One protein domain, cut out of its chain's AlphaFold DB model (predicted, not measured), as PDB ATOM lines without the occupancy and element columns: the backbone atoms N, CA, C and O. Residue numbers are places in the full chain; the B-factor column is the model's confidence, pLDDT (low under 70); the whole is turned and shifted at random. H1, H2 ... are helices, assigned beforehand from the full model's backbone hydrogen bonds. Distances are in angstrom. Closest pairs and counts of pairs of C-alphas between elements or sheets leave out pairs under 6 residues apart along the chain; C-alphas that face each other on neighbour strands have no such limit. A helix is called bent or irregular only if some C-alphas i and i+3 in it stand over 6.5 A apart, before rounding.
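What this domain is: This is residues 27 to 126 of the 133 residues of an uncharacterized protein of Ralstonia pickettii OR214 (UniProt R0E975). Three long helices, H1, H2 and H4a, run side by side as an up-and-down bundle, each against the one before it, in a long rod. The second part of H2 reaches past the bundle at one end, where short H3 folds back near it; arm H4b of bent H4 leads away at the other, with residues 120 to 126 sticking out. The printed part has 100 residues with four named helices, H1 to H4 in order, and no named strand: all helix. It is loose, with a radius of gyration of the C-alphas of 18.1 A and spans of 64 by 25 by 17 A.

How they stand to each other: H1, residues 27 to 44, and H2, residues 47 to 75, form a helical hairpin. They touch at a shallow tilt of 22 degrees, opposite ways, through residues 47 to 60 of H2 alone; the closest C-alphas, of Leu 34 and Gly 53, are 5.6 A apart. H3, residues 82 to 91, is close to H2 but not clearly touching: the closest C-alphas, of Val 66 and Ala 88, are 6.8 A apart. H4, residues 94 to 124, was assigned as one helix by its hydrogen bonds but is bent: C-alphas 113 and 116 are 7.1 A apart. Its arms, H4a, residues 94 to 113, and H4b, residues 116 to 124, stand at a steep tilt of 42 degrees. H4a touches H1, the same way at a shallow tilt of 18 degrees, closest at the C-alphas of Ala 40 and Gly 112, 4.3 A. H4a touches H2, opposite ways at 13 degrees, a shallow tilt, closest at the C-alphas of Val 56 and Ser 101, 6.0 A. H1 and H3 are apart. Every O i to N i+4 pair is within hydrogen-bond range in H1, H2, H3, H4a and H4b.

Where its parts are: H1 begins at C-alpha 27 (186.432, 143.537, 159.120) and measures 25.9 A. H2 measures 41.7 A, H3 14.2 A, H4a 28.5 A and H4b 12.8 A, ending at C-alpha 124 (170.544, 106.842, 146.194).

The domain as a whole: The C-alphas farthest apart, of Gly 77 and Val 126, are 65.0 A apart. The printed part has no cut and no long link. The model's pLDDT is under 70 at residues 43 to 50, 78 to 80 and 112 to 126.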
ATOM      1  N   ILE A  27     185.947 143.798 160.484       77.12
ATOM      2  CA  ILE A  27     186.432 143.537 159.120       77.12
ATOM      3  C   ILE A  27     186.838 142.065 158.971       77.12
ATOM      4  O   ILE A  27     186.536 141.435 157.959       77.12
ATOM      5  N   LEU A  28     187.477 141.499 159.999       78.50
ATOM      6  CA  LEU A  28     187.927 140.106 160.000       78.50
ATOM      7  C   LEU A  28     186.765 139.104 159.971       78.50
ATOM      8  O   LEU A  28     186.842 138.113 159.251       78.50
ATOM      9  N   ALA A  29     185.692 139.348 160.728       75.69
ATOM     10  CA  ALA A  29     184.572 138.414 160.842       75.69
ATOM     11  C   ALA A  29     183.800 138.234 159.516       75.69
ATOM     12  O   ALA A  29     183.608 137.084 159.116       75.69
ATOM     13  N   PRO A  30     183.426 139.298 158.774       78.62
ATOM     14  CA  PRO A  30     182.833 139.143 157.446       78.62
ATOM     15  C   PRO A  30     183.781 138.487 156.441       78.62
ATOM     16  O   PRO A  30     183.353 137.643 155.659       78.62
ATOM     17  N   ALA A  31     185.073 138.836 156.471       80.00
ATOM     18  CA  ALA A  31     186.065 138.235 155.584       80.00
ATOM     19  C   ALA A  31     186.183 136.721 155.824       80.00
ATOM     20  O   ALA A  31     186.123 135.937 154.879       80.00
ATOM     21  N   ALA A  32     186.263 136.296 157.087       78.06
ATOM     22  CA  ALA A  32     186.309 134.884 157.445       78.06
ATOM     23  C   ALA A  32     185.019 134.141 157.076       78.06
ATOM     24  O   ALA A  32     185.085 133.024 156.561       78.06
ATOM     25  N   ALA A  33     183.853 134.767 157.274       77.75
ATOM     26  CA  ALA A  33     182.568 134.221 156.841       77.75
ATOM     27  C   ALA A  33     182.525 134.002 155.322       77.75
ATOM     28  O   ALA A  33     182.110 132.938 154.872       77.75
ATOM     29  N   LEU A  34     183.022 134.956 154.528       80.12
ATOM     30  CA  LEU A  34     183.065 134.830 153.069       80.12
ATOM     31  C   LEU A  34     184.010 133.729 152.600       80.12
ATOM     32  O   LEU A  34     183.623 132.925 151.752       80.12
ATOM     33  N   VAL A  35     185.215 133.654 153.169       82.12
ATOM     34  CA  VAL A  35     186.170 132.584 152.845       82.12
ATOM     35  C   VAL A  35     185.585 131.218 153.212       82.12
ATOM     36  O   VAL A  35     185.708 130.273 152.433       82.12
ATOM     37  N   MET A  36     184.877 131.116 154.342       78.81
ATOM     38  CA  MET A  36     184.205 129.881 154.744       78.81
ATOM     39  C   MET A  36     183.051 129.509 153.809       78.81
ATOM     40  O   MET A  36     182.946 128.352 153.413       78.81
ATOM     41  N   CYS A  37     182.218 130.472 153.400       75.69
ATOM     42  CA  CYS A  37     181.172 130.249 152.401       75.69
ATOM     43  C   CYS A  37     181.764 129.770 151.067       75.69
ATOM     44  O   CYS A  37     181.236 128.836 150.465       75.69
ATOM     45  N   LEU A  38     182.885 130.348 150.618       77.69
ATOM     46  CA  LEU A  38     183.560 129.925 149.387       77.69
ATOM     47  C   LEU A  38     184.104 128.495 149.501       77.69
ATOM     48  O   LEU A  38     183.907 127.677 148.602       77.69
ATOM     49  N   ALA A  39     184.749 128.179 150.626       73.44
ATOM     50  CA  ALA A  39     185.270 126.845 150.899       73.44
ATOM     51  C   ALA A  39     184.144 125.801 150.971       73.44
ATOM     52  O   ALA A  39     184.239 124.733 150.364       73.44
ATOM     53  N   ALA A  40     183.042 126.124 151.652       70.06
ATOM     54  CA  ALA A  40     181.879 125.252 151.769       70.06
ATOM     55  C   ALA A  40     181.133 125.080 150.432       70.06
ATOM     56  O   ALA A  40     180.617 123.996 150.147       70.06
ATOM     57  N   TYR A  41     181.114 126.103 149.571       72.31
ATOM     58  CA  TYR A  41     180.629 125.978 148.197       72.31
ATOM     59  C   TYR A  41     181.512 125.033 147.372       72.31
ATOM     60  O   TYR A  41     180.986 124.151 146.696       72.31
ATOM     61  N   GLY A  42     182.840 125.154 147.476       70.56
ATOM     62  CA  GLY A  42     183.780 124.268 146.784       70.56
ATOM     63  C   GLY A  42     183.583 122.786 147.125       70.56
ATOM     64  O   GLY A  42     183.731 121.932 146.253       70.56
ATOM     65  N   VAL A  43     183.190 122.484 148.368       67.31
ATOM     66  CA  VAL A  43     182.941 121.113 148.843       67.31
ATOM     67  C   VAL A  43     181.518 120.625 148.537       67.31
ATOM     68  O   VAL A  43     181.345 119.490 148.105       67.31
ATOM     69  N   SER A  44     180.489 121.451 148.748       66.44
ATOM     70  CA  SER A  44     179.085 121.012 148.626       66.44
ATOM     71  C   SER A  44     178.457 121.240 147.244       66.44
ATOM     72  O   SER A  44     177.430 120.631 146.942       66.44
ATOM     73  N   ARG A  45     179.018 122.150 146.428       66.56
ATOM     74  CA  ARG A  45     178.416 122.717 145.201       66.56
ATOM     75  C   ARG A  45     176.972 123.212 145.373       66.56
ATOM     76  O   ARG A  45     176.214 123.277 144.407       66.56
ATOM     77  N   ASN A  46     176.569 123.575 146.589       66.12
ATOM     78  CA  ASN A  46     175.207 124.005 146.874       66.12
ATOM     79  C   ASN A  46     175.063 125.531 146.734       66.12
ATOM     80  O   ASN A  46     175.709 126.294 147.456       66.12
ATOM     81  N   ALA A  47     174.182 125.984 145.835       68.38
ATOM     82  CA  ALA A  47     173.925 127.405 145.580       68.38
ATOM     83  C   ALA A  47     173.374 128.159 146.807       68.38
ATOM     84  O   ALA A  47     173.581 129.364 146.937       68.38
ATOM     85  N   ASN A  48     172.757 127.463 147.769       68.69
ATOM     86  CA  ASN A  48     172.283 128.084 149.012       68.69
ATOM     87  C   ASN A  48     173.421 128.683 149.860       68.69
ATOM     88  O   ASN A  48     173.208 129.650 150.587       68.69
ATOM     89  N   ILE A  49     174.646 128.162 149.736       69.81
ATOM     90  CA  ILE A  49     175.826 128.711 150.424       69.81
ATOM     91  C   ILE A  49     176.255 130.045 149.798       69.81
ATOM     92  O   ILE A  49     176.738 130.941 150.490       69.81
ATOM     93  N   PHE A  50     176.001 130.221 148.499       69.88
ATOM     94  CA  PHE A  50     176.233 131.486 147.811       69.88
ATOM     95  C   PHE A  50     175.269 132.577 148.299       69.88
ATOM     96  O   PHE A  50     175.691 133.709 148.526       69.88
ATOM     97  N   HIS A  51     174.003 132.226 148.560       73.31
ATOM     98  CA  HIS A  51     173.033 133.141 149.173       73.31
ATOM     99  C   HIS A  51     173.433 133.567 150.593       73.31
ATOM    100  O   HIS A  51     173.277 134.729 150.955       73.31
ATOM    101  N   LEU A  52     174.007 132.667 151.396       74.12
ATOM    102  CA  LEU A  52     174.560 133.022 152.710       74.12
ATOM    103  C   LEU A  52     175.712 134.029 152.594       74.12
ATOM    104  O   LEU A  52     175.747 135.018 153.325       74.12
ATOM    105  N   GLY A  53     176.626 133.815 151.642       72.25
ATOM    106  CA  GLY A  53     177.700 134.765 151.345       72.25
ATOM    107  C   GLY A  53     177.178 136.133 150.895       72.25
ATOM    108  O   GLY A  53     177.658 137.159 151.378       72.25
ATOM    109  N   SER A  54     176.161 136.172 150.027       73.25
ATOM    110  CA  SER A  54     175.603 137.434 149.530       73.25
ATOM    111  C   SER A  54     174.899 138.250 150.617       73.25
ATOM    112  O   SER A  54     175.008 139.475 150.608       73.25
ATOM    113  N   VAL A  55     174.264 137.604 151.603       80.00
ATOM    114  CA  VAL A  55     173.690 138.287 152.778       80.00
ATOM    115  C   VAL A  55     174.780 138.978 153.603       80.00
ATOM    116  O   VAL A  55     174.621 140.143 153.966       80.00
ATOM    117  N   VAL A  56     175.911 138.308 153.855       80.94
ATOM    118  CA  VAL A  56     177.041 138.906 154.592       80.94
ATOM    119  C   VAL A  56     177.599 140.117 153.843       80.94
ATOM    120  O   VAL A  56     177.778 141.179 154.442       80.94
ATOM    121  N   VAL A  57     177.812 139.997 152.528       82.06
ATOM    122  CA  VAL A  57     178.247 141.124 151.683       82.06
ATOM    123  C   VAL A  57     177.231 142.264 151.729       82.06
ATOM    124  O   VAL A  57     177.619 143.415 151.921       82.06
ATOM    125  N   GLY A  58     175.938 141.958 151.613       78.38
ATOM    126  CA  GLY A  58     174.859 142.942 151.651       78.38
ATOM    127  C   GLY A  58     174.838 143.748 152.949       78.38
ATOM    128  O   GLY A  58     174.713 144.969 152.908       78.38
ATOM    129  N   VAL A  59     175.044 143.100 154.099       81.31
ATOM    130  CA  VAL A  59     175.110 143.782 155.403       81.31
ATOM    131  C   VAL A  59     176.343 144.687 155.510       81.31
ATOM    132  O   VAL A  59     176.242 145.815 156.000       81.31
ATOM    133  N   VAL A  60     177.504 144.245 155.011       83.25
ATOM    134  CA  VAL A  60     178.732 145.061 155.001       83.25
ATOM    135  C   VAL A  60     178.589 146.274 154.077       83.25
ATOM    136  O   VAL A  60     178.911 147.393 154.483       83.25
ATOM    137  N   ILE A  61     178.068 146.078 152.862       82.19
ATOM    138  CA  ILE A  61     177.816 147.163 151.903       82.19
ATOM    139  C   ILE A  61     176.768 148.127 152.458       82.19
ATOM    140  O   ILE A  61     176.980 149.336 152.409       82.19
ATOM    141  N   GLY A  62     175.679 147.617 153.038       79.56
ATOM    142  CA  GLY A  62     174.634 148.434 153.650       79.56
ATOM    143  C   GLY A  62     175.195 149.347 154.737       79.56
ATOM    144  O   GLY A  62     174.915 150.543 154.757       79.56
ATOM    145  N   ARG A  63     176.095 148.828 155.577       81.00
ATOM    146  CA  ARG A  63     176.817 149.648 156.551       81.00
ATOM    147  C   ARG A  63     177.696 150.717 155.903       81.00
ATOM    148  O   ARG A  63     177.710 151.855 156.375       81.00
ATOM    149  N   MET A  64     178.458 150.365 154.867       78.88
ATOM    150  CA  MET A  64     179.282 151.342 154.151       78.88
ATOM    151  C   MET A  64     178.413 152.439 153.533       78.88
ATOM    152  O   MET A  64     178.733 153.609 153.698       78.88
ATOM    153  N   MET A  65     177.282 152.083 152.922       80.50
ATOM    154  CA  MET A  65     176.313 153.037 152.382       80.50
ATOM    155  C   MET A  65     175.743 153.952 153.462       80.50
ATOM    156  O   MET A  65     175.768 155.162 153.274       80.50
ATOM    157  N   VAL A  66     175.299 153.422 154.607       80.25
ATOM    158  CA  VAL A  66     174.793 154.248 155.720       80.25
ATOM    159  C   VAL A  66     175.863 155.228 156.201       80.25
ATOM    160  O   VAL A  66     175.577 156.408 156.397       80.25
ATOM    161  N   LYS A  67     177.117 154.780 156.329       80.25
ATOM    162  CA  LYS A  67     178.231 155.655 156.713       80.25
ATOM    163  C   LYS A  67     178.499 156.734 155.659       80.25
ATOM    164  O   LYS A  67     178.677 157.892 156.030       80.25
ATOM    165  N   SER A  68     178.493 156.371 154.378       79.56
ATOM    166  CA  SER A  68     178.697 157.299 153.262       79.56
ATOM    167  C   SER A  68     177.583 158.341 153.177       79.56
ATOM    168  O   SER A  68     177.872 159.530 153.075       79.56
ATOM    169  N   ILE A  69     176.322 157.921 153.297       80.94
ATOM    170  CA  ILE A  69     175.151 158.804 153.296       80.94
ATOM    171  C   ILE A  69     175.217 159.754 154.497       80.94
ATOM    172  O   ILE A  69     175.130 160.963 154.311       80.94
ATOM    173  N   ASN A  70     175.482 159.242 155.704       78.75
ATOM    174  CA  ASN A  70     175.658 160.081 156.894       78.75
ATOM    175  C   ASN A  70     176.787 161.106 156.716       78.75
ATOM    176  O   ASN A  70     176.618 162.267 157.081       78.75
ATOM    177  N   SER A  71     177.924 160.708 156.135       76.50
ATOM    178  CA  SER A  71     179.035 161.633 155.881       76.50
ATOM    179  C   SER A  71     178.714 162.683 154.814       76.50
ATOM    180  O   SER A  71     179.105 163.838 154.963       76.50
ATOM    181  N   ALA A  72     177.970 162.307 153.770       79.19
ATOM    182  CA  ALA A  72     177.567 163.210 152.701       79.19
ATOM    183  C   ALA A  72     176.552 164.246 153.199       79.19
ATOM    184  O   ALA A  72     176.713 165.435 152.934       79.19
ATOM    185  N   LEU A  73     175.554 163.815 153.977       78.12
ATOM    186  CA  LEU A  73     174.566 164.709 154.579       78.12
ATOM    187  C   LEU A  73     175.192 165.659 155.606       78.12
ATOM    188  O   LEU A  73     174.917 166.858 155.566       78.12
ATOM    189  N   ALA A  74     176.105 165.165 156.450       72.56
ATOM    190  CA  ALA A  74     176.850 166.010 157.383       72.56
ATOM    191  C   ALA A  74     177.661 167.100 156.657       72.56
ATOM    192  O   ALA A  74     177.699 168.241 157.115       72.56
ATOM    193  N   GLY A  75     178.251 166.781 155.499       74.62
ATOM    194  CA  GLY A  75     178.940 167.754 154.643       74.62
ATOM    195  C   GLY A  75     178.013 168.773 153.967       74.62
ATOM    196  O   GLY A  75     178.473 169.840 153.570       74.62
ATOM    197  N   GLN A  76     176.717 168.475 153.860       77.44
ATOM    198  CA  GLN A  76     175.690 169.358 153.293       77.44
ATOM    199  C   GLN A  76     174.880 170.116 154.359       77.44
ATOM    200  O   GLN A  76     173.954 170.847 154.015       77.44
ATOM    201  N   GLY A  77     175.195 169.945 155.650       71.00
ATOM    202  CA  GLY A  77     174.433 170.546 156.752       71.00
ATOM    203  C   GLY A  77     173.001 170.011 156.887       71.00
ATOM    204  O   GLY A  77     172.202 170.578 157.626       71.00
ATOM    205  N   GLN A  78     172.670 168.927 156.182       68.50
ATOM    206  CA  GLN A  78     171.383 168.247 156.276       68.50
ATOM    207  C   GLN A  78     171.498 167.074 157.249       68.50
ATOM    208  O   GLN A  78     172.529 166.409 157.326       68.50
ATOM    209  N   GLN A  79     170.437 166.800 158.001       66.75
ATOM    210  CA  GLN A  79     170.371 165.645 158.892       66.75
ATOM    211  C   GLN A  79     169.307 164.674 158.391       66.75
ATOM    212  O   GLN A  79     168.222 165.079 157.973       66.75
ATOM    213  N   ILE A  80     169.629 163.379 158.429       68.94
ATOM    214  CA  ILE A  80     168.637 162.320 158.217       68.94
ATOM    215  C   ILE A  80     167.602 162.432 159.345       68.94
ATOM    216  O   ILE A  80     168.008 162.656 160.489       68.94
ATOM    217  N   PRO A  81     166.296 162.247 159.069       77.81
ATOM    218  CA  PRO A  81     165.278 162.174 160.112       77.81
ATOM    219  C   PRO A  81     165.725 161.238 161.240       77.81
ATOM    220  O   PRO A  81     166.102 160.095 160.972       77.81
ATOM    221  N   GLU A  82     165.688 161.708 162.490       73.62
ATOM    222  CA  GLU A  82     166.321 161.027 163.634       73.62
ATOM    223  C   GLU A  82     165.920 159.550 163.740       73.62
ATOM    224  O   GLU A  82     166.774 158.680 163.897       73.62
ATOM    225  N   TRP A  83     164.635 159.243 163.548       72.56
ATOM    226  CA  TRP A  83     164.123 157.871 163.572       72.56
ATOM    227  C   TRP A  83     164.764 156.962 162.507       72.56
ATOM    228  O   TRP A  83     165.118 155.817 162.788       72.56
ATOM    229  N   GLN A  84     164.960 157.474 161.286       76.69
ATOM    230  CA  GLN A  84     165.595 156.726 160.196       76.69
ATOM    231  C   GLN A  84     167.098 156.555 160.440       76.69
ATOM    232  O   GLN A  84     167.637 155.471 160.211       76.69
ATOM    233  N   GLY A  85     167.762 157.595 160.954       74.06
ATOM    234  CA  GLY A  85     169.177 157.550 161.316       74.06
ATOM    235  C   GLY A  85     169.464 156.540 162.429       74.06
ATOM    236  O   GLY A  85     170.380 155.730 162.295       74.06
ATOM    237  N   ILE A  86     168.648 156.528 163.489       76.00
ATOM    238  CA  ILE A  86     168.773 155.595 164.621       76.00
ATOM    239  C   ILE A  86     168.574 154.152 164.156       76.00
ATOM    240  O   ILE A  86     169.397 153.290 164.466       76.00
ATOM    241  N   LEU A  87     167.521 153.884 163.376       80.31
ATOM    242  CA  LEU A  87     167.226 152.538 162.889       80.31
ATOM    243  C   LEU A  87     168.334 152.020 161.957       80.31
ATOM    244  O   LEU A  87     168.787 150.885 162.107       80.31
ATOM    245  N   ALA A  88     168.823 152.863 161.043       74.50
ATOM    246  CA  ALA A  88     169.919 152.513 160.145       74.50
ATOM    247  C   ALA A  88     171.224 152.236 160.908       74.50
ATOM    248  O   ALA A  88     171.907 151.251 160.618       74.50
ATOM    249  N   ASN A  89     171.557 153.045 161.919       76.25
ATOM    250  CA  ASN A  89     172.747 152.828 162.746       76.25
ATOM    251  C   ASN A  89     172.628 151.571 163.619       76.25
ATOM    252  O   ASN A  89     173.615 150.862 163.812       76.25
ATOM    253  N   ALA A  90     171.431 151.268 164.128       76.44
ATOM    254  CA  ALA A  90     171.179 150.062 164.909       76.44
ATOM    255  C   ALA A  90     171.336 148.798 164.048       76.44
ATOM    256  O   ALA A  90     172.079 147.882 164.416       76.44
ATOM    257  N   LEU A  91     170.710 148.784 162.865       74.38
ATOM    258  CA  LEU A  91     170.757 147.669 161.910       74.38
ATOM    259  C   LEU A  91     172.144 147.461 161.288       74.38
ATOM    260  O   LEU A  91     172.490 146.342 160.923       74.38
ATOM    261  N   THR A  92     172.960 148.512 161.188       74.94
ATOM    262  CA  THR A  92     174.330 148.436 160.647       74.94
ATOM    263  C   THR A  92     175.412 148.498 161.727       74.94
ATOM    264  O   THR A  92     176.599 148.691 161.435       74.94
ATOM    265  N   SER A  93     175.025 148.301 162.989       82.19
ATOM    266  CA  SER A  93     175.940 148.349 164.124       82.19
ATOM    267  C   SER A  93     177.032 147.277 164.032       82.19
ATOM    268  O   SER A  93     176.846 146.201 163.458       82.19
ATOM    269  N   ASN A  94     178.188 147.550 164.650       80.56
ATOM    270  CA  ASN A  94     179.301 146.593 164.742       80.56
ATOM    271  C   ASN A  94     178.841 145.210 165.220       80.56
ATOM    272  O   ASN A  94     179.251 144.203 164.651       80.56
ATOM    273  N   GLY A  95     177.976 145.183 166.239       78.69
ATOM    274  CA  GLY A  95     177.443 143.951 166.810       78.69
ATOM    275  C   GLY A  95     176.616 143.153 165.808       78.69
ATOM    276  O   GLY A  95     176.832 141.953 165.677       78.69
ATOM    277  N   VAL A  96     175.737 143.811 165.044       82.44
ATOM    278  CA  VAL A  96     174.913 143.141 164.023       82.44
ATOM    279  C   VAL A  96     175.780 142.573 162.903       82.44
ATOM    280  O   VAL A  96     175.611 141.411 162.538       82.44
ATOM    281  N   VAL A  97     176.759 143.338 162.402       83.19
ATOM    282  CA  VAL A  97     177.677 142.850 161.355       83.19
ATOM    283  C   VAL A  97     178.436 141.606 161.825       83.19
ATOM    284  O   VAL A  97     178.534 140.626 161.084       83.19
ATOM    285  N   ILE A  98     178.938 141.614 163.063       82.12
ATOM    286  CA  ILE A  98     179.646 140.469 163.643       82.12
ATOM    287  C   ILE A  98     178.691 139.284 163.822       82.12
ATOM    288  O   ILE A  98     179.015 138.186 163.381       82.12
ATOM    289  N   ALA A  99     177.509 139.491 164.407       82.81
ATOM    290  CA  ALA A  99     176.541 138.426 164.664       82.81
ATOM    291  C   ALA A  99     176.084 137.736 163.372       82.81
ATOM    292  O   ALA A  99     176.133 136.510 163.283       82.81
ATOM    293  N   VAL A 100     175.719 138.508 162.342       83.75
ATOM    294  CA  VAL A 100     175.341 137.963 161.027       83.75
ATOM    295  C   VAL A 100     176.505 137.193 160.403       83.75
ATOM    296  O   VAL A 100     176.299 136.099 159.881       83.75
ATOM    297  N   SER A 101     177.733 137.712 160.504       81.00
ATOM    298  CA  SER A 101     178.928 137.034 159.982       81.00
ATOM    299  C   SER A 101     179.206 135.713 160.703       81.00
ATOM    300  O   SER A 101     179.515 134.717 160.056       81.00
ATOM    301  N   VAL A 102     179.051 135.667 162.030       82.50
ATOM    302  CA  VAL A 102     179.227 134.443 162.828       82.50
ATOM    303  C   VAL A 102     178.155 133.410 162.492       82.50
ATOM    304  O   VAL A 102     178.483 132.248 162.264       82.50
ATOM    305  N   ILE A 103     176.886 133.820 162.401       84.25
ATOM    306  CA  ILE A 103     175.786 132.926 162.012       84.25
ATOM    307  C   ILE A 103     176.043 132.359 160.614       84.25
ATOM    308  O   ILE A 103     175.935 131.151 160.416       84.25
ATOM    309  N   ALA A 104     176.436 133.207 159.661       79.44
ATOM    310  CA  ALA A 104     176.741 132.774 158.305       79.44
ATOM    311  C   ALA A 104     177.944 131.825 158.255       79.44
ATOM    312  O   ALA A 104     177.892 130.818 157.555       79.44
ATOM    313  N   PHE A 105     178.994 132.097 159.034       80.19
ATOM    314  CA  PHE A 105     180.158 131.224 159.156       80.19
ATOM    315  C   PHE A 105     179.779 129.843 159.708       80.19
ATOM    316  O   PHE A 105     180.149 128.827 159.123       80.19
ATOM    317  N   ILE A 106     179.006 129.790 160.799       81.00
ATOM    318  CA  ILE A 106     178.551 128.529 161.404       81.00
ATOM    319  C   ILE A 106     177.633 127.778 160.434       81.00
ATOM    320  O   ILE A 106     177.805 126.578 160.232       81.00
ATOM    321  N   ALA A 107     176.697 128.472 159.785       80.12
ATOM    322  CA  ALA A 107     175.809 127.872 158.795       80.12
ATOM    323  C   ALA A 107     176.591 127.303 157.601       80.12
ATOM    324  O   ALA A 107     176.345 126.171 157.194       80.12
ATOM    325  N   ALA A 108     177.575 128.040 157.076       75.69
ATOM    326  CA  ALA A 108     178.461 127.566 156.016       75.69
ATOM    327  C   ALA A 108     179.307 126.371 156.468       75.69
ATOM    328  O   ALA A 108     179.490 125.428 155.703       75.69
ATOM    329  N   MET A 109     179.779 126.363 157.717       74.50
ATOM    330  CA  MET A 109     180.503 125.233 158.294       74.50
ATOM    331  C   MET A 109     179.631 123.979 158.368       74.50
ATOM    332  O   MET A 109     180.046 122.921 157.896       74.50
ATOM    333  N   LEU A 110     178.408 124.098 158.891       74.75
ATOM    334  CA  LEU A 110     177.455 122.992 158.962       74.75
ATOM    335  C   LEU A 110     177.095 122.488 157.559       74.75
ATOM    336  O   LEU A 110     177.198 121.296 157.286       74.75
ATOM    337  N   LEU A 111     176.752 123.383 156.632       71.50
ATOM    338  CA  LEU A 111     176.425 123.014 155.252       71.50
ATOM    339  C   LEU A 111     177.626 122.449 154.482       71.50
ATOM    340  O   LEU A 111     177.438 121.614 153.604       71.50
ATOM    341  N   GLY A 112     178.853 122.857 154.806       66.25
ATOM    342  CA  GLY A 112     180.073 122.283 154.244       66.25
ATOM    343  C   GLY A 112     180.329 120.857 154.736       66.25
ATOM    344  O   GLY A 112     180.663 119.990 153.933       66.25
ATOM    345  N   ILE A 113     180.117 120.596 156.033       69.31
ATOM    346  CA  ILE A 113     180.273 119.263 156.642       69.31
ATOM    347  C   ILE A 113     179.183 118.302 156.147       69.31
ATOM    348  O   ILE A 113     179.476 117.163 155.789       69.31
ATOM    349  N   PHE A 114     177.928 118.757 156.098       63.91
ATOM    350  CA  PHE A 114     176.781 117.928 155.711       63.91
ATOM    351  C   PHE A 114     176.469 117.952 154.207       63.91
ATOM    352  O   PHE A 114     175.702 117.123 153.720       63.91
ATOM    353  N   GLY A 115     177.069 118.863 153.441       60.62
ATOM    354  CA  GLY A 115     176.851 119.014 152.000       60.62
ATOM    355  C   GLY A 115     177.116 117.747 151.174       60.62
ATOM    356  O   GLY A 115     176.266 117.386 150.359       60.62
ATOM    357  N   PRO A 116     178.227 117.018 151.399       57.09
ATOM    358  CA  PRO A 116     178.486 115.751 150.717       57.09
ATOM    359  C   PRO A 116     177.439 114.676 151.046       57.09
ATOM    360  O   PRO A 116     177.036 113.920 150.167       57.09
ATOM    361  N   LEU A 117     176.945 114.643 152.289       55.16
ATOM    362  CA  LEU A 117     175.935 113.682 152.751       55.16
ATOM    363  C   LEU A 117     174.553 113.954 152.134       55.16
ATOM    364  O   LEU A 117     173.818 113.020 151.819       55.16
ATOM    365  N   GLY A 118     174.215 115.225 151.895       52.94
ATOM    366  CA  GLY A 118     172.983 115.611 151.199       52.94
ATOM    367  C   GLY A 118     172.966 115.221 149.716       52.94
ATOM    368  O   GLY A 118     171.910 114.872 149.188       52.94
ATOM    369  N   ASN A 119     174.125 115.231 149.050       52.38
ATOM    370  CA  ASN A 119     174.246 114.793 147.655       52.38
ATOM    371  C   ASN A 119     174.301 113.262 147.514       52.38
ATOM    372  O   ASN A 119     173.839 112.746 146.501       52.38
ATOM    373  N   LEU A 120     174.783 112.535 148.529       49.47
ATOM    374  CA  LEU A 120     174.710 111.067 148.566       49.47
ATOM    375  C   LEU A 120     173.258 110.574 148.647       49.47
ATOM    376  O   LEU A 120     172.872 109.692 147.890       49.47
ATOM    377  N   ARG A 121     172.414 111.221 149.461       46.69
ATOM    378  CA  ARG A 121     170.979 110.896 149.536       46.69
ATOM    379  C   ARG A 121     170.229 111.144 148.217       46.69
ATOM    380  O   ARG A 121     169.293 110.419 147.911       46.69
ATOM    381  N   LYS A 122     170.650 112.135 147.422       48.25
ATOM    382  CA  LYS A 122     170.099 112.368 146.073       48.25
ATOM    383  C   LYS A 122     170.600 111.367 145.031       48.25
ATOM    384  O   LYS A 122     169.907 111.154 144.047       48.25
ATOM    385  N   ALA A 123     171.784 110.783 145.215       48.72
ATOM    386  CA  ALA A 123     172.296 109.740 144.327       48.72
ATOM    387  C   ALA A 123     171.598 108.390 144.576       48.72
ATOM    388  O   ALA A 123     171.264 107.704 143.614       48.72
ATOM    389  N   ASP A 124     171.297 108.058 145.837       45.22
ATOM    390  CA  ASP A 124     170.544 106.842 146.194       45.22
ATOM    391  C   ASP A 124     169.082 106.870 145.717       45.22
ATOM    392  O   ASP A 124     168.507 105.822 145.431       45.22
ATOM    393  N   GLU A 125     168.471 108.048 145.554       48.62
ATOM    394  CA  GLU A 125     167.124 108.164 144.968       48.62
ATOM    395  C   GLU A 125     167.095 107.931 143.441       48.62
ATOM    396  O   GLU A 125     166.014 107.779 142.872       48.62
ATOM    397  N   VAL A 126     168.248 107.867 142.759       49.28
ATOM    398  CA  VAL A 126     168.334 107.747 141.285       49.28
ATOM    399  C   VAL A 126     168.719 106.335 140.815       49.28
ATOM    400  O   VAL A 126     168.688 106.069 139.616       49.28
TER     401      VAL A 126